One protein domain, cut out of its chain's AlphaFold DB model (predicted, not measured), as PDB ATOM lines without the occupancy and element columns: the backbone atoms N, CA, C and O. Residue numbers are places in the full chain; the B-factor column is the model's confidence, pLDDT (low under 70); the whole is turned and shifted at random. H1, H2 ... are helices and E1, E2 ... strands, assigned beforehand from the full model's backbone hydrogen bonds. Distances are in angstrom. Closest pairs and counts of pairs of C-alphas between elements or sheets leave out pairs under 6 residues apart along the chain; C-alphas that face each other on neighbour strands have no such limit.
ATOM      1  N   GLU A   6     122.368 120.799  82.358       71.25
ATOM      2  CA  GLU A   6     122.550 120.687  80.906       71.25
ATOM      3  C   GLU A   6     122.246 119.275  80.383       71.25
ATOM      4  O   GLU A   6     121.544 119.122  79.384       71.25
ATOM      5  N   ILE A   7     122.679 118.234  81.102       68.38
ATOM      6  CA  ILE A   7     122.450 116.831  80.723       68.38
ATOM      7  C   ILE A   7     120.971 116.459  80.883       68.38
ATOM      8  O   ILE A   7     120.404 115.790  80.012       68.38
ATOM      9  N   LYS A   8     120.322 116.910  81.970       70.94
ATOM     10  CA  LYS A   8     118.875 116.707  82.171       70.94
ATOM     11  C   LYS A   8     118.072 117.346  81.029       70.94
ATOM     12  O   LYS A   8     117.148 116.717  80.513       70.94
ATOM     13  N   ASN A   9     118.473 118.538  80.581       76.25
ATOM     14  CA  ASN A   9     117.810 119.253  79.492       76.25
ATOM     15  C   ASN A   9     117.926 118.509  78.149       76.25
ATOM     16  O   ASN A   9     116.924 118.300  77.467       76.25
ATOM     17  N   THR A  10     119.118 118.016  77.795       82.25
ATOM     18  CA  THR A  10     119.311 117.251  76.549       82.25
ATOM     19  C   THR A  10     118.472 115.971  76.513       82.25
ATOM     20  O   THR A  10     117.902 115.640  75.472       82.25
ATOM     21  N   LYS A  11     118.360 115.253  77.640       84.94
ATOM     22  CA  LYS A  11     117.554 114.022  77.720       84.94
ATOM     23  C   LYS A  11     116.063 114.305  77.520       84.94
ATOM     24  O   LYS A  11     115.421 113.600  76.750       84.94
ATOM     25  N   TRP A  12     115.534 115.337  78.179       85.56
ATOM     26  CA  TRP A  12     114.142 115.767  78.018       85.56
ATOM     27  C   TRP A  12     113.824 116.162  76.573       85.56
ATOM     28  O   TRP A  12     112.866 115.647  76.002       85.56
ATOM     29  N   ILE A  13     114.647 117.031  75.971       86.00
ATOM     30  CA  ILE A  13     114.437 117.513  74.598       86.00
ATOM     31  C   ILE A  13     114.386 116.337  73.621       86.00
ATOM     32  O   ILE A  13     113.449 116.241  72.835       86.00
ATOM     33  N   LYS A  14     115.337 115.402  73.727       89.81
ATOM     34  CA  LYS A  14     115.388 114.220  72.860       89.81
ATOM     35  C   LYS A  14     114.136 113.349  72.988       89.81
ATOM     36  O   LYS A  14     113.577 112.937  71.979       89.81
ATOM     37  N   GLU A  15     113.700 113.064  74.213       89.50
ATOM     38  CA  GLU A  15     112.520 112.223  74.445       89.50
ATOM     39  C   GLU A  15     111.244 112.890  73.919       89.50
ATOM     40  O   GLU A  15     110.389 112.245  73.308       89.50
ATOM     41  N   LYS A  16     111.152 114.210  74.104       88.81
ATOM     42  CA  LYS A  16     110.062 115.034  73.593       88.81
ATOM     43  C   LYS A  16     110.008 114.992  72.066       88.81
ATOM     44  O   LYS A  16     108.970 114.618  71.523       88.81
ATOM     45  N   ASP A  17     111.111 115.313  71.393       90.19
ATOM     46  CA  ASP A  17     111.185 115.352  69.928       90.19
ATOM     47  C   ASP A  17     110.899 113.966  69.320       90.19
ATOM     48  O   ASP A  17     110.088 113.853  68.401       90.19
ATOM     49  N   ASN A  18     111.443 112.896  69.913       93.88
ATOM     50  CA  ASN A  18     111.142 111.521  69.507       93.88
ATOM     51  C   ASN A  18     109.642 111.202  69.621       93.88
ATOM     52  O   ASN A  18     109.060 110.632  68.702       93.88
ATOM     53  N   SER A  19     108.997 111.563  70.735       90.88
ATOM     54  CA  SER A  19     107.567 111.288  70.931       90.88
ATOM     55  C   SER A  19     106.675 112.031  69.927       90.88
ATOM     56  O   SER A  19     105.648 111.497  69.507       90.88
ATOM     57  N   ILE A  20     107.069 113.245  69.527       87.38
ATOM     58  CA  ILE A  20     106.369 114.039  68.509       87.38
ATOM     59  C   ILE A  20     106.502 113.344  67.155       87.38
ATOM     60  O   ILE A  20     105.491 113.028  66.531       87.38
ATOM     61  N   GLU A  21     107.731 113.019  66.751       92.38
ATOM     62  CA  GLU A  21     108.013 112.364  65.474       92.38
ATOM     63  C   GLU A  21     107.301 111.004  65.356       92.38
ATOM     64  O   GLU A  21     106.741 110.665  64.311       92.38
ATOM     65  N   GLU A  22     107.300 110.201  66.423       94.88
ATOM     66  CA  GLU A  22     106.619 108.904  66.433       94.88
ATOM     67  C   GLU A  22     105.100 109.039  66.320       94.88
ATOM     68  O   GLU A  22     104.471 108.242  65.618       94.88
ATOM     69  N   TYR A  23     104.508 110.046  66.964       91.00
ATOM     70  CA  TYR A  23     103.079 110.320  66.857       91.00
ATOM     71  C   TYR A  23     102.694 110.807  65.454       91.00
ATOM     72  O   TYR A  23     101.745 110.285  64.871       91.00
ATOM     73  N   GLU A  24     103.457 111.735  64.866       89.38
ATOM     74  CA  GLU A  24     103.229 112.227  63.497       89.38
ATOM     75  C   GLU A  24     103.325 111.107  62.453       89.38
ATOM     76  O   GLU A  24     102.586 111.092  61.468       89.38
ATOM     77  N   LYS A  25     104.196 110.120  62.696       95.44
ATOM     78  CA  LYS A  25     104.331 108.910  61.872       95.44
ATOM     79  C   LYS A  25     103.282 107.833  62.176       95.44
ATOM     80  O   LYS A  25     103.340 106.762  61.573       95.44
ATOM     81  N   GLY A  26     102.359 108.071  63.113       93.31
ATOM     82  CA  GLY A  26     101.315 107.126  63.519       93.31
ATOM     83  C   GLY A  26     101.827 105.890  64.266       93.31
ATOM     84  O   GLY A  26     101.116 104.890  64.345       93.31
ATOM     85  N   LYS A  27     103.059 105.924  64.792       96.94
ATOM     86  CA  LYS A  27     103.674 104.794  65.512       96.94
ATOM     87  C   LYS A  27     103.155 104.647  66.940       96.94
ATOM     88  O   LYS A  27     103.167 103.543  67.475       96.94
ATOM     89  N   ILE A  28     102.732 105.749  67.553       94.88
ATOM     90  CA  ILE A  28     102.159 105.778  68.900       94.88
ATOM     91  C   ILE A  28     100.819 106.512  68.890       94.88
ATOM     92  O   ILE A  28     100.578 107.382  68.053       94.88
ATOM     93  N   SER A  29      99.937 106.156  69.824       92.69
ATOM     94  CA  SER A  29      98.664 106.853  70.013       92.69
ATOM     95  C   SER A  29      98.874 108.232  70.651       92.69
ATOM     96  O   SER A  29      99.929 108.531  71.214       92.69
ATOM     97  N   LEU A  30      97.840 109.078  70.598       89.62
ATOM     98  CA  LEU A  30      97.851 110.380  71.271       89.62
ATOM     99  C   LEU A  30      97.997 110.236  72.801       89.62
ATOM    100  O   LEU A  30      98.701 111.018  73.433       89.62
ATOM    101  N   GLU A  31      97.365 109.211  73.376       92.44
ATOM    102  CA  GLU A  31      97.481 108.862  74.795       92.44
ATOM    103  C   GLU A  31      98.915 108.458  75.154       92.44
ATOM    104  O   GLU A  31      99.497 108.996  76.096       92.44
ATOM    105  N   GLU A  32      99.508 107.541  74.384       93.25
ATOM    106  CA  GLU A  32     100.873 107.062  74.613       93.25
ATOM    107  C   GLU A  32     101.882 108.209  74.530       93.25
ATOM    108  O   GLU A  32     102.780 108.323  75.368       93.25
ATOM    109  N   ARG A  33     101.685 109.127  73.578       91.81
ATOM    110  CA  ARG A  33     102.462 110.362  73.498       91.81
ATOM    111  C   ARG A  33     102.372 111.176  74.797       91.81
ATOM    112  O   ARG A  33     103.409 111.526  75.364       91.81
ATOM    113  N   GLY A  34     101.161 111.445  75.289       90.12
ATOM    114  CA  GLY A  34     100.951 112.185  76.538       90.12
ATOM    115  C   GLY A  34     101.608 111.508  77.749       90.12
ATOM    116  O   GLY A  34     102.216 112.187  78.584       90.12
ATOM    117  N   LYS A  35     101.560 110.168  77.830       92.12
ATOM    118  CA  LYS A  35     102.191 109.386  78.912       92.12
ATOM    119  C   LYS A  35     103.701 109.557  78.906       92.12
ATOM    120  O   LYS A  35     104.276 109.929  79.929       92.12
ATOM    121  N   ARG A  36     104.335 109.350  77.749       92.38
ATOM    122  CA  ARG A  36     105.790 109.485  77.596       92.38
ATOM    123  C   ARG A  36     106.269 110.885  77.937       92.38
ATOM    124  O   ARG A  36     107.209 111.031  78.714       92.38
ATOM    125  N   LEU A  37     105.583 111.910  77.430       90.69
ATOM    126  CA  LEU A  37     105.908 113.301  77.739       90.69
ATOM    127  C   LEU A  37     105.752 113.616  79.229       90.69
ATOM    128  O   LEU A  37     106.588 114.320  79.789       90.69
ATOM    129  N   THR A  38     104.722 113.078  79.887       90.19
ATOM    130  CA  THR A  38     104.520 113.274  81.330       90.19
ATOM    131  C   THR A  38     105.657 112.660  82.138       90.19
ATOM    132  O   THR A  38     106.258 113.349  82.958       90.19
ATOM    133  N   VAL A  39     106.009 111.399  81.870       90.31
ATOM    134  CA  VAL A  39     107.101 110.707  82.574       90.31
ATOM    135  C   VAL A  39     108.440 111.401  82.324       90.31
ATOM    136  O   VAL A  39     109.197 111.658  83.261       90.31
ATOM    137  N   ALA A  40     108.738 111.743  81.070       88.81
ATOM    138  CA  ALA A  40     109.983 112.411  80.713       88.81
ATOM    139  C   ALA A  40     110.109 113.787  81.387       88.81
ATOM    140  O   ALA A  40     111.174 114.114  81.913       88.81
ATOM    141  N   TYR A  41     109.023 114.563  81.433       87.50
ATOM    142  CA  TYR A  41     109.031 115.881  82.060       87.50
ATOM    143  C   TYR A  41     109.066 115.817  83.586       87.50
ATOM    144  O   TYR A  41     109.782 116.594  84.208       87.50
ATOM    145  N   ALA A  42     108.352 114.874  84.201       86.50
ATOM    146  CA  ALA A  42     108.392 114.678  85.645       86.50
ATOM    147  C   ALA A  42     109.805 114.329  86.133       86.50
ATOM    148  O   ALA A  42     110.260 114.875  87.132       86.50
ATOM    149  N   ASN A  43     110.528 113.492  85.383       85.88
ATOM    150  CA  ASN A  43     111.932 113.169  85.660       85.88
ATOM    151  C   ASN A  43     112.884 114.351  85.398       85.88
ATOM    152  O   ASN A  43     113.955 114.442  85.991       85.88
ATOM    153  N   TYR A  44     112.530 115.258  84.485       84.12
ATOM    154  CA  TYR A  44     113.285 116.493  84.272       84.12
ATOM    155  C   TYR A  44     113.069 117.483  85.430       84.12
ATOM    156  O   TYR A  44     114.024 118.071  85.938       84.12
ATOM    157  N   CYS A  45     111.824 117.598  85.895       81.12
ATOM    158  CA  CYS A  45     111.362 118.514  86.934       81.12
ATOM    159  C   CYS A  45     111.039 117.787  88.256       81.12
ATOM    160  O   CYS A  45     109.991 118.049  88.849       81.12
ATOM    161  N   GLU A  46     111.918 116.896  88.733       79.12
ATOM    162  CA  GLU A  46     111.661 116.002  89.888       79.12
ATOM    163  C   GLU A  46     111.078 116.738  91.105       79.12
ATOM    164  O   GLU A  46     110.084 116.307  91.685       79.12
ATOM    165  N   ASN A  47     111.624 117.910  91.440       72.56
ATOM    166  CA  ASN A  47     111.156 118.716  92.571       72.56
ATOM    167  C   ASN A  47     109.772 119.340  92.356       72.56
ATOM    168  O   ASN A  47     109.070 119.600  93.323       72.56
ATOM    169  N   LEU A  48     109.354 119.606  91.119       73.56
ATOM    170  CA  LEU A  48     108.013 120.121  90.832       73.56
ATOM    171  C   LEU A  48     106.995 118.976  90.723       73.56
ATOM    172  O   LEU A  48     105.824 119.177  91.016       73.56
ATOM    173  N   TYR A  49     107.441 117.767  90.379       84.31
ATOM    174  CA  TYR A  49     106.589 116.600  90.143       84.31
ATOM    175  C   TYR A  49     106.714 115.503  91.202       84.31
ATOM    176  O   TYR A  49     106.187 114.419  90.993       84.31
ATOM    177  N   SER A  50     107.356 115.736  92.344       84.31
ATOM    178  CA  SER A  50     107.560 114.688  93.362       84.31
ATOM    179  C   SER A  50     106.260 113.978  93.780       84.31
ATOM    180  O   SER A  50     106.264 112.766  93.965       84.31
ATOM    181  N   VAL A  51     105.141 114.710  93.889       84.31
ATOM    182  CA  VAL A  51     103.829 114.150  94.235       84.31
ATOM    183  C   VAL A  51     103.346 113.246  93.100       84.31
ATOM    184  O   VAL A  51     102.907 112.133  93.358       84.31
ATOM    185  N   TYR A  52     103.506 113.666  91.842       89.44
ATOM    186  CA  TYR A  52     103.236 112.806  90.685       89.44
ATOM    187  C   TYR A  52     104.139 111.566  90.674       89.44
ATOM    188  O   TYR A  52     103.642 110.460  90.512       89.44
ATOM    189  N   LEU A  53     105.447 111.725  90.891       88.00
ATOM    190  CA  LEU A  53     106.411 110.621  90.890       88.00
ATOM    191  C   LEU A  53     106.145 109.615  92.016       88.00
ATOM    192  O   LEU A  53     106.417 108.429  91.849       88.00
ATOM    193  N   ARG A  54     105.605 110.072  93.152       88.56
ATOM    194  CA  ARG A  54     105.217 109.217  94.278       88.56
ATOM    195  C   ARG A  54     103.872 108.522  94.054       88.56
ATOM    196  O   ARG A  54     103.703 107.400  94.518       88.56
ATOM    197  N   TYR A  55     102.944 109.160  93.338       92.81
ATOM    198  CA  TYR A  55     101.579 108.659  93.127       92.81
ATOM    199  C   TYR A  55     101.152 108.656  91.642       92.81
ATOM    200  O   TYR A  55     100.099 109.215  91.301       92.81
ATOM    201  N   PRO A  56     101.921 108.022  90.734       93.06
ATOM    202  CA  PRO A  56     101.654 108.073  89.295       93.06
ATOM    203  C   PRO A  56     100.344 107.373  88.912       93.06
ATOM    204  O   PRO A  56      99.697 107.763  87.942       93.06
ATOM    205  N   ASP A  57      99.915 106.387  89.702       93.44
ATOM    206  CA  ASP A  57      98.665 105.658  89.481       93.44
ATOM    207  C   ASP A  57      97.427 106.499  89.810       93.44
ATOM    208  O   ASP A  57      96.361 106.278  89.235       93.44
ATOM    209  N   ILE A  58      97.554 107.491  90.697       92.75
ATOM    210  CA  ILE A  58      96.472 108.426  91.033       92.75
ATOM    211  C   ILE A  58      96.478 109.587  90.033       92.75
ATOM    212  O   ILE A  58      95.454 109.916  89.430       92.75
ATOM    213  N   ILE A  59      97.654 110.176  89.799       91.38
ATOM    214  CA  ILE A  59      97.838 111.306  88.886       91.38
ATOM    215  C   ILE A  59      98.139 110.778  87.480       91.38
ATOM    216  O   ILE A  59      99.203 111.011  86.922       91.38
ATOM    217  N   ASN A  60      97.192 110.049  86.889       90.75
ATOM    218  CA  ASN A  60      97.329 109.494  85.539       90.75
ATOM    219  C   ASN A  60      96.429 110.205  84.512       90.75
ATOM    220  O   ASN A  60      95.438 110.852  84.866       90.75
ATOM    221  N   ILE A  61      96.756 110.038  83.226       91.50
ATOM    222  CA  ILE A  61      96.015 110.642  82.106       91.50
ATOM    223  C   ILE A  61      94.980 109.721  81.462       91.50
ATOM    224  O   ILE A  61      94.284 110.166  80.558       91.50
ATOM    225  N   ASN A  62      94.869 108.457  81.877       91.88
ATOM    226  CA  ASN A  62      94.106 107.445  81.134       91.88
ATOM    227  C   ASN A  62      92.649 107.885  80.913       91.88
ATOM    228  O   ASN A  62      92.169 107.881  79.782       91.88
ATOM    229  N   SER A  63      91.993 108.395  81.964       89.94
ATOM    230  CA  SER A  63      90.599 108.864  81.905       89.94
ATOM    231  C   SER A  63      90.367 110.053  80.967       89.94
ATOM    232  O   SER A  63      89.235 110.336  80.580       89.94
ATOM    233  N   VAL A  64      91.429 110.754  80.570       90.75
ATOM    234  CA  VAL A  64      91.359 111.888  79.643       90.75
ATOM    235  C   VAL A  64      91.274 111.410  78.192       90.75
ATOM    236  O   VAL A  64      90.648 112.068  77.367       90.75
ATOM    237  N   TYR A  65      91.842 110.243  77.882       89.38
ATOM    238  CA  TYR A  65      91.903 109.694  76.525       89.38
ATOM    239  C   TYR A  65      90.860 108.606  76.238       89.38
ATOM    240  O   TYR A  65      90.825 108.085  75.127       89.38
ATOM    241  N   GLU A  66      89.962 108.308  77.185       86.38
ATOM    242  CA  GLU A  66      88.806 107.419  76.960       86.38
ATOM    243  C   GLU A  66      87.839 107.946  75.882       86.38
ATOM    244  O   GLU A  66      87.041 107.184  75.340       86.38
ATOM    245  N   LEU A  67      87.893 109.246  75.567       77.12
ATOM    246  CA  LEU A  67      87.037 109.900  74.577       77.12
ATOM    247  C   LEU A  67      87.850 110.487  73.424       77.12
ATOM    248  O   LEU A  67      88.940 111.032  73.610       77.12
ATOM    249  N   GLU A  68      87.278 110.432  72.220       75.75
ATOM    250  CA  GLU A  68      87.926 110.961  71.026       75.75
ATOM    251  C   GLU A  68      88.121 112.479  71.103       75.75
ATOM    252  O   GLU A  68      87.172 113.264  71.128       75.75
ATOM    253  N   ASN A  69      89.383 112.906  71.019       76.12
ATOM    254  CA  ASN A  69      89.757 114.318  71.014       76.12
ATOM    255  C   ASN A  69      89.104 115.114  69.873       76.12
ATOM    256  O   ASN A  69      88.959 116.319  69.984       76.12
ATOM    257  N   LYS A  70      88.691 114.489  68.762       79.12
ATOM    258  CA  LYS A  70      88.180 115.218  67.586       79.12
ATOM    259  C   LYS A  70      86.858 115.948  67.825       79.12
ATOM    260  O   LYS A  70      86.645 116.985  67.203       79.12
ATOM    261  N   SER A  71      85.989 115.428  68.688       84.12
ATOM    262  CA  SER A  71      84.662 115.996  68.960       84.12
ATOM    263  C   SER A  71      84.599 116.709  70.308       84.12
ATOM    264  O   SER A  71      83.906 117.721  70.434       84.12
ATOM    265  N   GLN A  72      85.361 116.229  71.292       91.06
ATOM    266  CA  GLN A  72      85.272 116.695  72.669       91.06
ATOM    267  C   GLN A  72      86.625 117.116  73.234       91.06
ATOM    268  O   GLN A  72      87.661 116.508  72.966       91.06
ATOM    269  N   ILE A  73      86.590 118.155  74.060       90.94
ATOM    270  CA  ILE A  73      87.697 118.530  74.937       90.94
ATOM    271  C   ILE A  73      87.424 117.897  76.290       90.94
ATOM    272  O   ILE A  73      86.378 118.140  76.894       90.94
ATOM    273  N   VAL A  74      88.370 117.091  76.757       93.31
ATOM    274  CA  VAL A  74      88.324 116.492  78.089       93.31
ATOM    275  C   VAL A  74      89.396 117.152  78.935       93.31
ATOM    276  O   VAL A  74      90.580 117.090  78.606       93.31
ATOM    277  N   LEU A  75      88.962 117.791  80.016       93.19
ATOM    278  CA  LEU A  75      89.809 118.450  80.996       93.19
ATOM    279  C   LEU A  75      89.790 117.658  82.291       93.19
ATOM    280  O   LEU A  75      88.737 117.492  82.901       93.19
ATOM    281  N   LYS A  76      90.969 117.221  82.723       95.00
ATOM    282  CA  LYS A  76      91.172 116.631  84.040       95.00
ATOM    283  C   LYS A  76      92.003 117.556  84.900       95.00
ATOM    284  O   LYS A  76      93.061 118.021  84.477       95.00
ATOM    285  N   ILE A  77      91.528 117.793  86.112       95.38
ATOM    286  CA  ILE A  77      92.229 118.567  87.129       95.38
ATOM    287  C   ILE A  77      92.327 117.698  88.370       95.38
ATOM    288  O   ILE A  77      91.339 117.098  88.786       95.38
ATOM    289  N   ILE A  78      93.519 117.613  88.948       96.50
ATOM    290  CA  ILE A  78      93.732 116.977  90.242       96.50
ATOM    291  C   ILE A  78      94.305 118.024  91.183       96.50
ATOM    292  O   ILE A  78      95.370 118.583  90.915       96.50
ATOM    293  N   ILE A  79      93.608 118.264  92.291       95.75
ATOM    294  CA  ILE A  79      94.091 119.121  93.372       95.75
ATOM    295  C   ILE A  79      94.403 118.236  94.569       95.75
ATOM    296  O   ILE A  79      93.562 117.455  95.014       95.75
ATOM    297  N   VAL A  80      95.629 118.335  95.064       95.69
ATOM    298  CA  VAL A  80      96.130 117.537  96.179       95.69
ATOM    299  C   VAL A  80      96.269 118.433  97.393       95.69
ATOM    300  O   VAL A  80      96.972 119.440  97.327       95.69
ATOM    301  N   PHE A  81      95.639 118.042  98.493       94.19
ATOM    302  CA  PHE A  81      95.745 118.705  99.790       94.19
ATOM    303  C   PHE A  81      96.121 117.698 100.871       94.19
ATOM    304  O   PHE A  81      96.108 116.488 100.650       94.19
ATOM    305  N   GLN A  82      96.407 118.193 102.071       92.50
ATOM    306  CA  GLN A  82      96.454 117.351 103.262       92.50
ATOM    307  C   GLN A  82      95.042 116.921 103.679       92.50
ATOM    308  O   GLN A  82      94.126 117.747 103.698       92.50
ATOM    309  N   SER A  83      94.878 115.660 104.078       93.06
ATOM    310  CA  SER A  83      93.585 115.056 104.440       93.06
ATOM    311  C   SER A  83      92.881 115.764 105.599       93.06
ATOM    312  O   SER A  83      91.660 115.831 105.636       93.06
ATOM    313  N   ARG A  84      93.629 116.396 106.508       90.38
ATOM    314  CA  ARG A  84      93.065 117.200 107.608       90.38
ATOM    315  C   ARG A  84      92.229 118.409 107.162       90.38
ATOM    316  O   ARG A  84      91.499 118.954 107.982       90.38
ATOM    317  N   ASN A  85      92.356 118.841 105.904       93.56
ATOM    318  CA  ASN A  85      91.558 119.926 105.326       93.56
ATOM    319  C   ASN A  85      90.294 119.418 104.610       93.56
ATOM    320  O   ASN A  85      89.504 120.235 104.149       93.56
ATOM    321  N   GLU A  86      90.105 118.097 104.492       95.00
ATOM    322  CA  GLU A  86      89.041 117.490 103.685       95.00
ATOM    323  C   GLU A  86      87.660 118.024 104.038       95.00
ATOM    324  O   GLU A  86      86.950 118.502 103.160       95.00
ATOM    325  N   SER A  87      87.294 117.968 105.321       91.00
ATOM    326  CA  SER A  87      85.937 118.295 105.755       91.00
ATOM    327  C   SER A  87      85.521 119.697 105.340       91.00
ATOM    328  O   SER A  87      84.330 119.923 105.126       91.00
ATOM    329  N   GLY A  88      86.475 120.628 105.218       89.06
ATOM    330  CA  GLY A  88      86.155 121.973 104.778       89.06
ATOM    331  C   GLY A  88      86.439 122.353 103.352       89.06
ATOM    332  O   GLY A  88      85.737 123.202 102.812       89.06
ATOM    333  N   LEU A  89      87.319 121.622 102.686       93.38
ATOM    334  CA  LEU A  89      87.334 121.632 101.231       93.38
ATOM    335  C   LEU A  89      86.021 121.071 100.669       93.38
ATOM    336  O   LEU A  89      85.474 121.637  99.731       93.38
ATOM    337  N   ASP A  90      85.481 120.011 101.271       94.81
ATOM    338  CA  ASP A  90      84.213 119.398 100.868       94.81
ATOM    339  C   ASP A  90      83.033 120.356 101.002       94.81
ATOM    340  O   ASP A  90      82.258 120.504 100.058       94.81
ATOM    341  N   ASN A  91      82.925 121.031 102.148       90.38
ATOM    342  CA  ASN A  91      81.879 122.019 102.386       90.38
ATOM    343  C   ASN A  91      81.998 123.192 101.400       90.38
ATOM    344  O   ASN A  91      81.029 123.533 100.728       90.38
ATOM    345  N   LEU A  92      83.208 123.740 101.231       91.00
ATOM    346  CA  LEU A  92      83.464 124.807 100.265       91.00
ATOM    347  C   LEU A  92      83.087 124.383  98.837       91.00
ATOM    348  O   LEU A  92      82.485 125.151  98.088       91.00
ATOM    349  N   PHE A  93      83.430 123.157  98.438       94.44
ATOM    350  CA  PHE A  93      83.079 122.635  97.120       94.44
ATOM    351  C   PHE A  93      81.570 122.478  96.957       94.44
ATOM    352  O   PHE A  93      81.043 122.861  95.916       94.44
ATOM    353  N   GLU A  94      80.860 122.004  97.978       93.88
ATOM    354  CA  GLU A  94      79.399 121.942  97.976       93.88
ATOM    355  C   GLU A  94      78.771 123.337  97.814       93.88
ATOM    356  O   GLU A  94      77.972 123.545  96.898       93.88
ATOM    357  N   GLN A  95      79.199 124.323  98.612       90.56
ATOM    358  CA  GLN A  95      78.718 125.711  98.540       90.56
ATOM    359  C   GLN A  95      78.930 126.343  97.157       90.56
ATOM    360  O   GLN A  95      78.069 127.055  96.636       90.56
ATOM    361  N   LEU A  96      80.077 126.062  96.536       90.31
ATOM    362  CA  LEU A  96      80.435 126.576  95.216       90.31
ATOM    363  C   LEU A  96      79.879 125.732  94.058       90.31
ATOM    364  O   LEU A  96      80.168 126.036  92.897       90.31
ATOM    365  N   ASN A  97      79.076 124.699  94.346       94.38
ATOM    366  CA  ASN A  97      78.563 123.724  93.377       94.38
ATOM    367  C   ASN A  97      79.678 123.060  92.541       94.38
ATOM    368  O   ASN A  97      79.531 122.786  91.346       94.38
ATOM    369  N   ILE A  98      80.826 122.818  93.169       93.94
ATOM    370  CA  ILE A  98      81.975 122.123  92.602       93.94
ATOM    371  C   ILE A  98      81.821 120.629  92.903       93.94
ATOM    372  O   ILE A  98      82.008 120.168  94.024       93.94
ATOM    373  N   ILE A  99      81.509 119.844  91.875       92.44
ATOM    374  CA  ILE A  99      81.358 118.392  92.009       92.44
ATOM    375  C   ILE A  99      82.684 117.716  91.654       92.44
ATOM    376  O   ILE A  99      83.110 117.718  90.497       92.44
ATOM    377  N   CYS A 100      83.332 117.125  92.656       93.19
ATOM    378  CA  CYS A 100      84.487 116.253  92.463       93.19
ATOM    379  C   CYS A 100      84.021 114.898  91.909       93.19
ATOM    380  O   CYS A 100      83.102 114.289  92.454       93.19
ATOM    381  N   CYS A 101      84.642 114.413  90.830       92.56
ATOM    382  CA  CYS A 101      84.248 113.134  90.238       92.56
ATOM    383  C   CYS A 101      84.802 111.939  91.017       92.56
ATOM    384  O   CYS A 101      84.178 110.879  91.038       92.56
ATOM    385  N   LYS A 102      85.976 112.091  91.640       96.38
ATOM    386  CA  LYS A 102      86.614 111.030  92.420       96.38
ATOM    387  C   LYS A 102      87.556 111.603  93.473       96.38
ATOM    388  O   LYS A 102      88.355 112.485  93.174       96.38
ATOM    389  N   LYS A 103      87.507 111.038  94.678       97.19
ATOM    390  CA  LYS A 103      88.499 111.276  95.730       97.19
ATOM    391  C   LYS A 103      89.406 110.067  95.874       97.19
ATOM    392  O   LYS A 103      88.940 108.930  95.798       97.19
ATOM    393  N   HIS A 104      90.688 110.312  96.109       96.94
ATOM    394  CA  HIS A 104      91.646 109.272  96.478       96.94
ATOM    395  C   HIS A 104      92.352 109.679  97.767       96.94
ATOM    396  O   HIS A 104      92.588 110.867  97.989       96.94
ATOM    397  N   TYR A 105      92.705 108.696  98.591       96.12
ATOM    398  CA  TYR A 105      93.398 108.903  99.860       96.12
ATOM    399  C   TYR A 105      94.694 108.115  99.835       96.12
ATOM    400  O   TYR A 105      94.690 106.928  99.502       96.12
ATOM    401  N   HIS A 106      95.793 108.771 100.185       94.62
ATOM    402  CA  HIS A 106      97.073 108.101 100.358       94.62
ATOM    403  C   HIS A 106      97.906 108.862 101.383       94.62
ATOM    404  O   HIS A 106      98.060 110.077 101.278       94.62
ATOM    405  N   ASP A 107      98.453 108.152 102.368       91.38
ATOM    406  CA  ASP A 107      99.162 108.744 103.506       91.38
ATOM    407  C   ASP A 107      98.309 109.820 104.213       91.38
ATOM    408  O   ASP A 107      97.187 109.558 104.641       91.38
ATOM    409  N   ASN A 108      98.829 111.040 104.329       89.56
ATOM    410  CA  ASN A 108      98.141 112.211 104.864       89.56
ATOM    411  C   ASN A 108      97.598 113.134 103.761       89.56
ATOM    412  O   ASN A 108      97.354 114.312 104.026       89.56
ATOM    413  N   LEU A 109      97.442 112.636 102.530       93.88
ATOM    414  CA  LEU A 109      97.000 113.409 101.374       93.88
ATOM    415  C   LEU A 109      95.627 112.955 100.878       93.88
ATOM    416  O   LEU A 109      95.274 111.774 100.918       93.88
ATOM    417  N   ILE A 110      94.885 113.922 100.350       96.50
ATOM    418  CA  ILE A 110      93.629 113.730  99.637       96.50
ATOM    419  C   ILE A 110      93.751 114.317  98.231       96.50
ATOM    420  O   ILE A 110      94.241 115.433  98.043       96.50
ATOM    421  N   PHE A 111      93.319 113.546  97.236       97.25
ATOM    422  CA  PHE A 111      93.373 113.898  95.821       97.25
ATOM    423  C   PHE A 111      91.951 114.121  95.320       97.25
ATOM    424  O   PHE A 111      91.184 113.165  95.202       97.25
ATOM    425  N   TYR A 112      91.619 115.367  95.003       97.50
ATOM    426  CA  TYR A 112      90.352 115.735  94.387       97.50
ATOM    427  C   TYR A 112      90.499 115.712  92.872       97.50
ATOM    428  O   TYR A 112      91.183 116.561  92.299       97.50
ATOM    429  N   GLU A 113      89.873 114.732  92.226       97.00
ATOM    430  CA  GLU A 113      89.833 114.602  90.775       97.00
ATOM    431  C   GLU A 113      88.572 115.273  90.223       97.00
ATOM    432  O   GLU A 113      87.454 115.033  90.686       97.00
ATOM    433  N   PHE A 114      88.754 116.103  89.203       96.31
ATOM    434  CA  PHE A 114      87.693 116.742  88.441       96.31
ATOM    435  C   PHE A 114      87.856 116.371  86.974       96.31
ATOM    436  O   PHE A 114      88.961 116.456  86.438       96.31
ATOM    437  N   LEU A 115      86.760 115.981  86.325       95.81
ATOM    438  CA  LEU A 115      86.744 115.593  84.920       95.81
ATOM    439  C   LEU A 115      85.604 116.319  84.205       95.81
ATOM    440  O   LEU A 115      84.431 116.010  84.412       95.81
ATOM    441  N   TYR A 116      85.958 117.270  83.347       95.19
ATOM    442  CA  TYR A 116      85.015 118.046  82.549       95.19
ATOM    443  C   TYR A 116      85.099 117.638  81.086       95.19
ATOM    444  O   TYR A 116      86.180 117.386  80.554       95.19
ATOM    445  N   LYS A 117      83.939 117.575  80.438       94.81
ATOM    446  CA  LYS A 117      83.795 117.203  79.032       94.81
ATOM    447  C   LYS A 117      83.043 118.319  78.331       94.81
ATOM    448  O   LYS A 117      81.946 118.675  78.754       94.81
ATOM    449  N   PHE A 118      83.631 118.852  77.271       93.31
ATOM    450  CA  PHE A 118      83.054 119.938  76.493       93.31
ATOM    451  C   PHE A 118      82.937 119.532  75.035       93.31
ATOM    452  O   PHE A 118      83.863 118.954  74.464       93.31
ATOM    453  N   GLU A 119      81.828 119.900  74.407       92.06
ATOM    454  CA  GLU A 119      81.730 119.876  72.955       92.06
ATOM    455  C   GLU A 119      82.670 120.947  72.392       92.06
ATOM    456  O   GLU A 119      82.602 122.108  72.787       92.06
ATOM    457  N   ARG A 120      83.539 120.600  71.438       86.88
ATOM    458  CA  ARG A 120      84.488 121.584  70.881       86.88
ATOM    459  C   ARG A 120      83.800 122.839  70.346       86.88
ATOM    460  O   ARG A 120      84.285 123.937  70.555       86.88
ATOM    461  N   LYS A 121      82.644 122.667  69.705       87.81
ATOM    462  CA  LYS A 121      81.829 123.755  69.143       87.81
ATOM    463  C   LYS A 121      81.180 124.668  70.189       87.81
ATOM    464  O   LYS A 121      80.718 125.739  69.821       87.81
ATOM    465  N   SER A 122      81.057 124.225  71.446       88.75
ATOM    466  CA  SER A 122      80.464 125.047  72.509       88.75
ATOM    467  C   SER A 122      81.486 125.952  73.183       88.75
ATOM    468  O   SER A 122      81.096 126.871  73.893       88.75
ATOM    469  N   LEU A 123      82.777 125.678  72.992       85.50
ATOM    470  CA  LEU A 123      83.856 126.525  73.464       85.50
ATOM    471  C   LEU A 123      84.272 127.420  72.294       85.50
ATOM    472  O   LEU A 123      84.759 126.923  71.282       85.50
ATOM    473  N   ASP A 124      84.056 128.730  72.417       83.38
ATOM    474  CA  ASP A 124      84.549 129.729  71.456       83.38
ATOM    475  C   ASP A 124      86.070 129.887  71.616       83.38
ATOM    476  O   ASP A 124      86.582 130.865  72.161       83.38
ATOM    477  N   ILE A 125      86.796 128.825  71.263       79.50
ATOM    478  CA  ILE A 125      88.242 128.727  71.412       79.50
ATOM    479  C   ILE A 125      88.882 128.464  70.056       79.50
ATOM    480  O   ILE A 125      88.432 127.627  69.273       79.50
ATOM    481  N   ASP A 126      89.968 129.178  69.790       78.12
ATOM    482  CA  ASP A 126      90.768 128.983  68.588       78.12
ATOM    483  C   ASP A 126      91.269 127.511  68.534       78.12
ATOM    484  O   ASP A 126      91.816 127.003  69.516       78.12
ATOM    485  N   PRO A 127      91.074 126.768  67.429       76.62
ATOM    486  CA  PRO A 127      91.549 125.387  67.300       76.62
ATOM    487  C   PRO A 127      93.048 125.217  67.586       76.62
ATOM    488  O   PRO A 127      93.470 124.163  68.071       76.62
ATOM    489  N   ASP A 128      93.849 126.256  67.347       74.44
ATOM    490  CA  ASP A 128      95.278 126.268  67.652       74.44
ATOM    491  C   ASP A 128      95.574 126.253  69.155       74.44
ATOM    492  O   ASP A 128      96.683 125.898  69.558       74.44
ATOM    493  N   ILE A 129      94.601 126.607  70.001       66.38
ATOM    494  CA  ILE A 129      94.702 126.542  71.465       66.38
ATOM    495  C   ILE A 129      94.906 125.102  71.937       66.38
ATOM    496  O   ILE A 129      95.630 124.863  72.903       66.38
ATOM    497  N   LEU A 130      94.308 124.140  71.235       72.31
ATOM    498  CA  LEU A 130      94.406 122.725  71.570       72.31
ATOM    499  C   LEU A 130      95.633 122.060  70.953       72.31
ATOM    500  O   LEU A 130      95.904 120.909  71.283       72.31
ATOM    501  N   ASN A 131      96.373 122.744  70.079       78.00
ATOM    502  CA  ASN A 131      97.542 122.163  69.442       78.00
ATOM    503  C   ASN A 131      98.730 122.139  70.428       78.00
ATOM    504  O   ASN A 131      99.270 123.206  70.741       78.00
ATOM    505  N   PRO A 132      99.174 120.956  70.900       70.44
ATOM    506  CA  PRO A 132     100.294 120.853  71.837       70.44
ATOM    507  C   PRO A 132     101.611 121.430  71.282       70.44
ATOM    508  O   PRO A 132     102.450 121.865  72.069       70.44
ATOM    509  N   GLU A 133     101.773 121.512  69.954       72.62
ATOM    510  CA  GLU A 133     102.998 122.011  69.304       72.62
ATOM    511  C   GLU A 133     103.052 123.533  69.159       72.62
ATOM    512  O   GLU A 133     104.127 124.104  69.004       72.62
ATOM    513  N   ARG A 134     101.902 124.223  69.191       68.69
ATOM    514  CA  ARG A 134     101.844 125.691  69.023       68.69
ATOM    515  C   ARG A 134     102.031 126.456  70.332       68.69
ATOM    516  O   ARG A 134     101.958 127.684  70.354       68.69
ATOM    517  N   SER A 135     102.274 125.752  71.433       60.41
ATOM    518  CA  SER A 135     102.688 126.389  72.677       60.41
ATOM    519  C   SER A 135     104.170 126.745  72.610       60.41
ATOM    520  O   SER A 135     105.013 125.859  72.478       60.41
ATOM    521  N   TYR A 136     104.489 128.035  72.767       48.91
ATOM    522  CA  TYR A 136     105.860 128.576  72.747       48.91
ATOM    523  C   TYR A 136     106.838 127.845  73.681       48.91
ATOM    524  O   TYR A 136     108.045 127.900  73.465       48.91
ATOM    525  N   PHE A 137     106.329 127.148  74.699       46.72
ATOM    526  CA  PHE A 137     107.138 126.452  75.695       46.72
ATOM    527  C   PHE A 137     106.881 124.945  75.756       46.72
ATOM    528  O   PHE A 137     107.360 124.288  76.679       46.72
ATOM    529  N   THR A 138     106.122 124.359  74.816       52.66
ATOM    530  CA  THR A 138     105.629 122.963  74.916       52.66
ATOM    531  C   THR A 138     104.909 122.679  76.243       52.66
ATOM    532  O   THR A 138     104.807 121.538  76.699       52.66
ATOM    533  N   THR A 139     104.443 123.746  76.892       59.72
ATOM    534  CA  THR A 139     103.595 123.709  78.071       59.72
ATOM    535  C   THR A 139     102.142 123.803  77.643       59.72
ATOM    536  O   THR A 139     101.830 124.274  76.551       59.72
ATOM    537  N   ILE A 140     101.225 123.459  78.530       59.84
ATOM    538  CA  ILE A 140      99.876 124.042  78.503       59.84
ATOM    539  C   ILE A 140     100.012 125.560  78.289       59.84
ATOM    540  O   ILE A 140     100.756 126.235  79.005       59.84
ATOM    541  N   ASN A 141      99.385 126.096  77.239       64.50
ATOM    542  CA  ASN A 141      99.423 127.525  76.931       64.50
ATOM    543  C   ASN A 141      98.551 128.280  77.940       64.50
ATOM    544  O   ASN A 141      97.385 128.551  77.674       64.50
ATOM    545  N   LEU A 142      99.132 128.563  79.107       64.31
ATOM    546  CA  LEU A 142      98.448 129.020  80.313       64.31
ATOM    547  C   LEU A 142      97.385 130.097  80.036       64.31
ATOM    548  O   LEU A 142      96.229 129.778  80.225       64.31
ATOM    549  N   PRO A 143      97.645 131.279  79.445       63.34
ATOM    550  CA  PRO A 143      96.588 132.274  79.200       63.34
ATOM    551  C   PRO A 143      95.332 131.757  78.474       63.34
ATOM    552  O   PRO A 143      94.245 132.294  78.659       63.34
ATOM    553  N   ARG A 144      95.471 130.709  77.657       69.75
ATOM    554  CA  ARG A 144      94.391 130.111  76.867       69.75
ATOM    555  C   ARG A 144      93.633 128.997  77.590       69.75
ATOM    556  O   ARG A 144      92.547 128.642  77.163       69.75
ATOM    557  N   PHE A 145      94.173 128.455  78.678       76.00
ATOM    558  CA  PHE A 145      93.449 127.517  79.541       76.00
ATOM    559  C   PHE A 145      92.411 128.223  80.405       76.00
ATOM    560  O   PHE A 145      91.434 127.596  80.803       76.00
ATOM    561  N   ASN A 146      92.586 129.527  80.638       80.19
ATOM    562  CA  ASN A 146      91.632 130.348  81.375       80.19
ATOM    563  C   ASN A 146      90.249 130.252  80.748       80.19
ATOM    564  O   ASN A 146      89.291 129.974  81.458       80.19
ATOM    565  N   SER A 147      90.168 130.326  79.416       83.56
ATOM    566  CA  SER A 147      88.887 130.217  78.723       83.56
ATOM    567  C   SER A 147      88.203 128.877  78.981       83.56
ATOM    568  O   SER A 147      86.991 128.856  79.114       83.56
ATOM    569  N   ILE A 148      88.931 127.763  79.114       88.19
ATOM    570  CA  ILE A 148      88.326 126.460  79.435       88.19
ATOM    571  C   ILE A 148      87.914 126.409  80.917       88.19
ATOM    572  O   ILE A 148      86.812 125.960  81.230       88.19
ATOM    573  N   ILE A 149      88.764 126.895  81.830       90.06
ATOM    574  CA  ILE A 149      88.473 126.936  83.275       90.06
ATOM    575  C   ILE A 149      87.243 127.797  83.578       90.06
ATOM    576  O   ILE A 149      86.436 127.400  84.416       90.06
ATOM    577  N   ASP A 150      87.037 128.897  82.853       89.94
ATOM    578  CA  ASP A 150      85.880 129.791  83.000       89.94
ATOM    579  C   ASP A 150      84.532 129.099  82.716       89.94
ATOM    580  O   ASP A 150      83.481 129.557  83.179       89.94
ATOM    581  N   HIS A 151      84.558 127.963  82.009       91.69
ATOM    582  CA  HIS A 151      83.395 127.104  81.761       91.69
ATOM    583  C   HIS A 151      83.221 125.999  82.817       91.69
ATOM    584  O   HIS A 151      82.325 125.163  82.696       91.69
ATOM    585  N   THR A 152      84.052 125.977  83.861       93.44
ATOM    586  CA  THR A 152      83.951 125.046  84.994       93.44
ATOM    587  C   THR A 152      83.555 125.781  86.277       93.44
ATOM    588  O   THR A 152      83.881 126.958  86.444       93.44
ATOM    589  N   PRO A 153      82.939 125.089  87.252       94.62
ATOM    590  CA  PRO A 153      82.788 125.614  88.610       94.62
ATOM    591  C   PRO A 153      84.121 125.975  89.293       94.62
ATOM    592  O   PRO A 153      84.146 126.827  90.180       94.62
ATOM    593  N   LEU A 154      85.250 125.391  88.858       94.06
ATOM    594  CA  LEU A 154      86.566 125.654  89.452       94.06
ATOM    595  C   LEU A 154      87.073 127.081  89.228       94.06
ATOM    596  O   LEU A 154      87.980 127.499  89.942       94.06
ATOM    597  N   ARG A 155      86.474 127.861  88.317       92.69
ATOM    598  CA  ARG A 155      86.768 129.300  88.168       92.69
ATOM    599  C   ARG A 155      86.592 130.091  89.469       92.69
ATOM    600  O   ARG A 155      87.197 131.138  89.640       92.69
ATOM    601  N   ASN A 156      85.769 129.581  90.387       91.50
ATOM    602  CA  ASN A 156      85.528 130.209  91.685       91.50
ATOM    603  C   ASN A 156      86.691 129.986  92.669       91.50
ATOM    604  O   ASN A 156      86.818 130.731  93.637       91.50
ATOM    605  N   ILE A 157      87.538 128.975  92.431       91.94
ATOM    606  CA  ILE A 157      88.665 128.636  93.312       91.94
ATOM    607  C   ILE A 157      90.032 128.717  92.639       91.94
ATOM    608  O   ILE A 157      91.035 128.650  93.338       91.94
ATOM    609  N   LEU A 158      90.104 128.868  91.315       90.94
ATOM    610  CA  LEU A 158      91.347 129.011  90.559       90.94
ATOM    611  C   LEU A 158      91.465 130.425  89.988       90.94
ATOM    612  O   LEU A 158      90.614 130.878  89.229       90.94
ATOM    613  N   SER A 159      92.562 131.102  90.312       84.38
ATOM    614  CA  SER A 159      92.929 132.384  89.719       84.38
ATOM    615  C   SER A 159      93.281 132.218  88.243       84.38
ATOM    616  O   SER A 159      94.065 131.345  87.868       84.38
ATOM    617  N   THR A 160      92.786 133.130  87.408       75.12
ATOM    618  CA  THR A 160      93.158 133.224  85.988       75.12
ATOM    619  C   THR A 160      94.617 133.654  85.787       75.12
ATOM    620  O   THR A 160      95.179 133.524  84.697       75.12
ATOM    621  N   ILE A 161      95.270 134.147  86.844       69.31
ATOM    622  CA  ILE A 161      96.676 134.544  86.848       69.31
ATOM    623  C   ILE A 161      97.471 133.460  87.587       69.31
ATOM    624  O   ILE A 161      97.464 133.377  88.815       69.31
ATOM    625  N   ASN A 162      98.193 132.637  86.824       71.56
ATOM    626  CA  ASN A 162      99.050 131.537  87.295       71.56
ATOM    627  C   ASN A 162      98.335 130.316  87.907       71.56
ATOM    628  O   ASN A 162      99.024 129.470  88.473       71.56
ATOM    629  N   TYR A 163      97.004 130.199  87.813       75.62
ATOM    630  CA  TYR A 163      96.250 129.038  88.328       75.62
ATOM    631  C   TYR A 163      96.499 128.743  89.801       75.62
ATOM    632  O   TYR A 163      96.457 127.595  90.250       75.62
ATOM    633  N   LYS A 164      96.785 129.794  90.569       84.69
ATOM    634  CA  LYS A 164      96.845 129.668  92.017       84.69
ATOM    635  C   LYS A 164      95.442 129.500  92.564       84.69
ATOM    636  O   LYS A 164      94.496 130.020  91.975       84.69
ATOM    637  N   LEU A 165      95.309 128.800  93.682       87.00
ATOM    638  CA  LEU A 165      94.040 128.826  94.385       87.00
ATOM    639  C   LEU A 165      93.728 130.269  94.822       87.00
ATOM    640  O   LEU A 165      94.649 131.033  95.120       87.00
ATOM    641  N   CYS A 166      92.452 130.658  94.794       85.62
ATOM    642  CA  CYS A 166      92.010 131.991  95.208       85.62
ATOM    643  C   CYS A 166      92.301 132.248  96.696       85.62
ATOM    644  O   CYS A 166      92.655 131.327  97.435       85.62
ATOM    645  N   ASP A 167      92.154 133.500  97.137       72.88
ATOM    646  CA  ASP A 167      92.629 133.969  98.449       72.88
ATOM    647  C   ASP A 167      92.176 133.096  99.625       72.88
ATOM    648  O   ASP A 167      92.982 132.818 100.510       72.88
ATOM    649  N   VAL A 168      90.946 132.572  99.584       80.94
ATOM    650  CA  VAL A 168      90.403 131.676 100.621       80.94
ATOM    651  C   VAL A 168      91.285 130.441 100.838       80.94
ATOM    652  O   VAL A 168      91.407 129.970 101.960       80.94
ATOM    653  N   LEU A 169      91.927 129.921  99.791       87.25
ATOM    654  CA  LEU A 169      92.720 128.688  99.822       87.25
ATOM    655  C   LEU A 169      94.225 128.914  99.607       87.25
ATOM    656  O   LEU A 169      95.010 127.984  99.792       87.25
ATOM    657  N   ASN A 170      94.649 130.126  99.239       79.75
ATOM    658  CA  ASN A 170      96.035 130.457  98.880       79.75
ATOM    659  C   ASN A 170      97.043 130.196 100.024       79.75
ATOM    660  O   ASN A 170      98.237 130.028  99.781       79.75
ATOM    661  N   GLY A 171      96.572 130.127 101.275       82.12
ATOM    662  CA  GLY A 171      97.391 129.779 102.440       82.12
ATOM    663  C   GLY A 171      97.669 128.279 102.614       82.12
ATOM    664  O   GLY A 171      98.634 127.919 103.294       82.12
ATOM    665  N   LEU A 172      96.863 127.394 102.020       89.25
ATOM    666  CA  LEU A 172      97.039 125.951 102.178       89.25
ATOM    667  C   LEU A 172      98.200 125.441 101.322       89.25
ATOM    668  O   LEU A 172      98.370 125.890 100.190       89.25
ATOM    669  N   PRO A 173      98.985 124.468 101.806       89.25
ATOM    670  CA  PRO A 173      99.893 123.741 100.942       89.25
ATOM    671  C   PRO A 173      99.088 122.795 100.038       89.25
ATOM    672  O   PRO A 173      98.296 121.978 100.510       89.25
ATOM    673  N   TYR A 174      99.300 122.910  98.732       92.56
ATOM    674  CA  TYR A 174      98.642 122.091  97.719       92.56
ATOM    675  C   TYR A 174      99.554 121.806  96.525       92.56
ATOM    676  O   TYR A 174     100.531 122.526  96.269       92.56
ATOM    677  N   SER A 175      99.183 120.773  95.771       92.94
ATOM    678  CA  SER A 175      99.680 120.550  94.415       92.94
ATOM    679  C   SER A 175      98.524 120.543  93.422       92.94
ATOM    680  O   SER A 175      97.475 119.969  93.696       92.94
ATOM    681  N   LEU A 176      98.711 121.185  92.271       93.75
ATOM    682  CA  LEU A 176      97.702 121.293  91.217       93.75
ATOM    683  C   LEU A 176      98.238 120.685  89.927       93.75
ATOM    684  O   LEU A 176      99.242 121.156  89.390       93.75
ATOM    685  N   PHE A 177      97.537 119.675  89.423       93.56
ATOM    686  CA  PHE A 177      97.837 118.999  88.169       93.56
ATOM    687  C   PHE A 177      96.698 119.195  87.176       93.56
ATOM    688  O   PHE A 177      95.533 119.026  87.534       93.56
ATOM    689  N   ILE A 178      97.026 119.515  85.927       92.69
ATOM    690  CA  ILE A 178      96.049 119.694  84.849       92.69
ATOM    691  C   ILE A 178      96.449 118.851  83.637       92.69
ATOM    692  O   ILE A 178      97.625 118.760  83.291       92.69
ATOM    693  N   CYS A 179      95.462 118.244  82.980       92.00
ATOM    694  CA  CYS A 179      95.633 117.466  81.760       92.00
ATOM    695  C   CYS A 179      94.488 117.733  80.772       92.00
ATOM    696  O   CYS A 179      93.325 117.817  81.169       92.00
ATOM    697  N   LEU A 180      94.818 117.795  79.479       91.12
ATOM    698  CA  LEU A 180      93.860 117.785  78.369       91.12
ATOM    699  C   LEU A 180      94.076 116.565  77.479       91.12
ATOM    700  O   LEU A 180      95.183 116.037  77.389       91.12
ATOM    701  N   ASN A 181      93.037 116.162  76.753       91.25
ATOM    702  CA  ASN A 181      93.089 115.071  75.777       91.25
ATOM    703  C   ASN A 181      93.754 115.457  74.453       91.25
ATOM    704  O   ASN A 181      93.395 114.934  73.403       91.25
ATOM    705  N   ASN A 182      94.728 116.365  74.475       87.81
ATOM    706  CA  ASN A 182      95.358 116.911  73.278       87.81
ATOM    707  C   ASN A 182      96.739 116.325  72.955       87.81
ATOM    708  O   ASN A 182      97.383 116.793  72.022       87.81
ATOM    709  N   GLY A 183      97.196 115.315  73.695       86.19
ATOM    710  CA  GLY A 183      98.521 114.706  73.540       86.19
ATOM    711  C   GLY A 183      99.631 115.415  74.309       86.19
ATOM    712  O   GLY A 183     100.778 114.975  74.240       86.19
ATOM    713  N   ALA A 184      99.319 116.497  75.032       86.50
ATOM    714  CA  ALA A 184     100.267 117.134  75.932       86.50
ATOM    715  C   ALA A 184     100.477 116.302  77.209       86.50
ATOM    716  O   ALA A 184      99.720 115.381  77.530       86.50
ATOM    717  N   LYS A 185     101.527 116.661  77.949       88.12
ATOM    718  CA  LYS A 185     101.813 116.122  79.282       88.12
ATOM    719  C   LYS A 185     100.830 116.631  80.338       88.12
ATOM    720  O   LYS A 185     100.203 117.673  80.149       88.12
ATOM    721  N   ILE A 186     100.783 115.954  81.487       88.69
ATOM    722  CA  ILE A 186     100.238 116.554  82.713       88.69
ATOM    723  C   ILE A 186     101.126 117.723  83.114       88.69
ATOM    724  O   ILE A 186     102.343 117.569  83.255       88.69
ATOM    725  N   GLU A 187     100.516 118.870  83.376       89.06
ATOM    726  CA  GLU A 187     101.218 120.023  83.925       89.06
ATOM    727  C   GLU A 187     100.978 120.153  85.413       89.06
ATOM    728  O   GLU A 187      99.834 120.170  85.866       89.06
ATOM    729  N   CYS A 188     102.066 120.294  86.162       89.06
ATOM    730  CA  CYS A 188     102.026 120.708  87.551       89.06
ATOM    731  C   CYS A 188     102.132 122.235  87.609       89.06
ATOM    732  O   CYS A 188     103.184 122.801  87.315       89.06
ATOM    733  N   LEU A 189     101.033 122.903  87.958       85.19
ATOM    734  CA  LEU A 189     100.952 124.368  87.970       85.19
ATOM    735  C   LEU A 189     101.342 124.971  89.322       85.19
ATOM    736  O   LEU A 189     101.783 126.115  89.396       85.19
ATOM    737  N   ALA A 190     101.206 124.190  90.390       84.12
ATOM    738  CA  ALA A 190     101.632 124.552  91.732       84.12
ATOM    739  C   ALA A 190     102.070 123.291  92.478       84.12
ATOM    740  O   ALA A 190     101.427 122.251  92.352       84.12
ATOM    741  N   ASN A 191     103.139 123.400  93.266       80.06
ATOM    742  CA  ASN A 191     103.579 122.353  94.184       80.06
ATOM    743  C   ASN A 191     104.195 122.988  95.434       80.06
ATOM    744  O   ASN A 191     105.408 123.183  95.529       80.06
ATOM    745  N   SER A 192     103.334 123.358  96.377       80.88
ATOM    746  CA  SER A 192     103.751 123.890  97.679       80.88
ATOM    747  C   SER A 192     103.820 122.813  98.768       80.88
ATOM    748  O   SER A 192     104.382 123.073  99.831       80.88
TER     749      SER A 192
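This is residues 6 to 192 of the 429 residues of a protein of Gracilibacter sp. BRH_c7a (UniProt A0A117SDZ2). A twisted wall of five antiparallel strands runs through the domain, with H3 over one face and H7 and H5 over the other, H5 near the end of E1. To one side H1 and H2 make a helical hairpin, H2 grazing the sheet and H1 clear of it; the unnamed stretch 157 to 174 runs on H7's side. The printed part has 187 residues with eight named helices and five named strands, in the order H1 H2 H3 H4 E1 H5 E2 E3 H6 H7 H8 E4 E5; the sheet's order is E2 E3 E1 E4 E5, and the class is mixed. It is compact, with a radius of gyration of the C-alphas of 16.3 A and spans of 48 by 40 by 28 A.

Start at edge strand E2, residues 102 to 106, which forms a hairpin with E3, residues 109 to 119; N 104 and O 111 are 3.0 A apart, within hydrogen-bond range. Next comes E1, residues 72 to 82, antiparallel to E3 at 165 degrees, with N 77 and O 114 at 2.9 A. E4, residues 175 to 180, follows with N 78 and O 177 at 2.8 A, then edge strand E5, residues 187 to 191, in a hairpin with E4, N 176 and O 190 at 2.9 A. H3, residues 46 to 54, is on the sheet at a height of 9.2 A, only just over E4 and E5, its closest pair being the C-alphas of Leu 48 and Asn 191, 6.0 A. On the opposite face look for H7, residues 142 to 149, at a height of 9.3 A, and H5, residues 83 to 95, at 8.9 A. E1, H5 and E2 make a split strand-helix-strand unit, two same-way strands joined through a helix with E3 between them, and its crossover is right-handed. H2, residues 30 to 44, touches H1, residues 6 to 24, closest at the C-alphas of Ser 19 and Arg 33, 5.8 A, at a shallow tilt of 1 degree, opposite ways. H4, residues 62 to 65, only grazes the sheet; H6, residues 127 to 130, and H8, residues 153 to 156, are not on it. In H1 and H2 every O i to N i+4 pair is within hydrogen-bond range; H3 has 3 of 5, H5 7 of 9, and H7 1 of 4, with 3 of 5 O i to N i+3 pairs.

Find C-alpha 6 at (122.550, 120.687, 80.906), from which H1 runs 27.3 A; H2 is 21.1 A long and H5 19.2 A. E1 starts at C-alpha 72, (85.272, 116.695, 72.669), and spans 32.6 A, E3 32.9 A and E4 17.3 A. E5 ends at C-alpha 191, (103.579, 122.353, 94.184).

The C-alphas of Lys 25 and Ser 87 are the two farthest apart, 48.5 A. The printed part has no cut, and the links H6 to H7 and H8 to E4 are long. Look for pLDDT under 70 at residues 7, 129, 134 to 144 and 161.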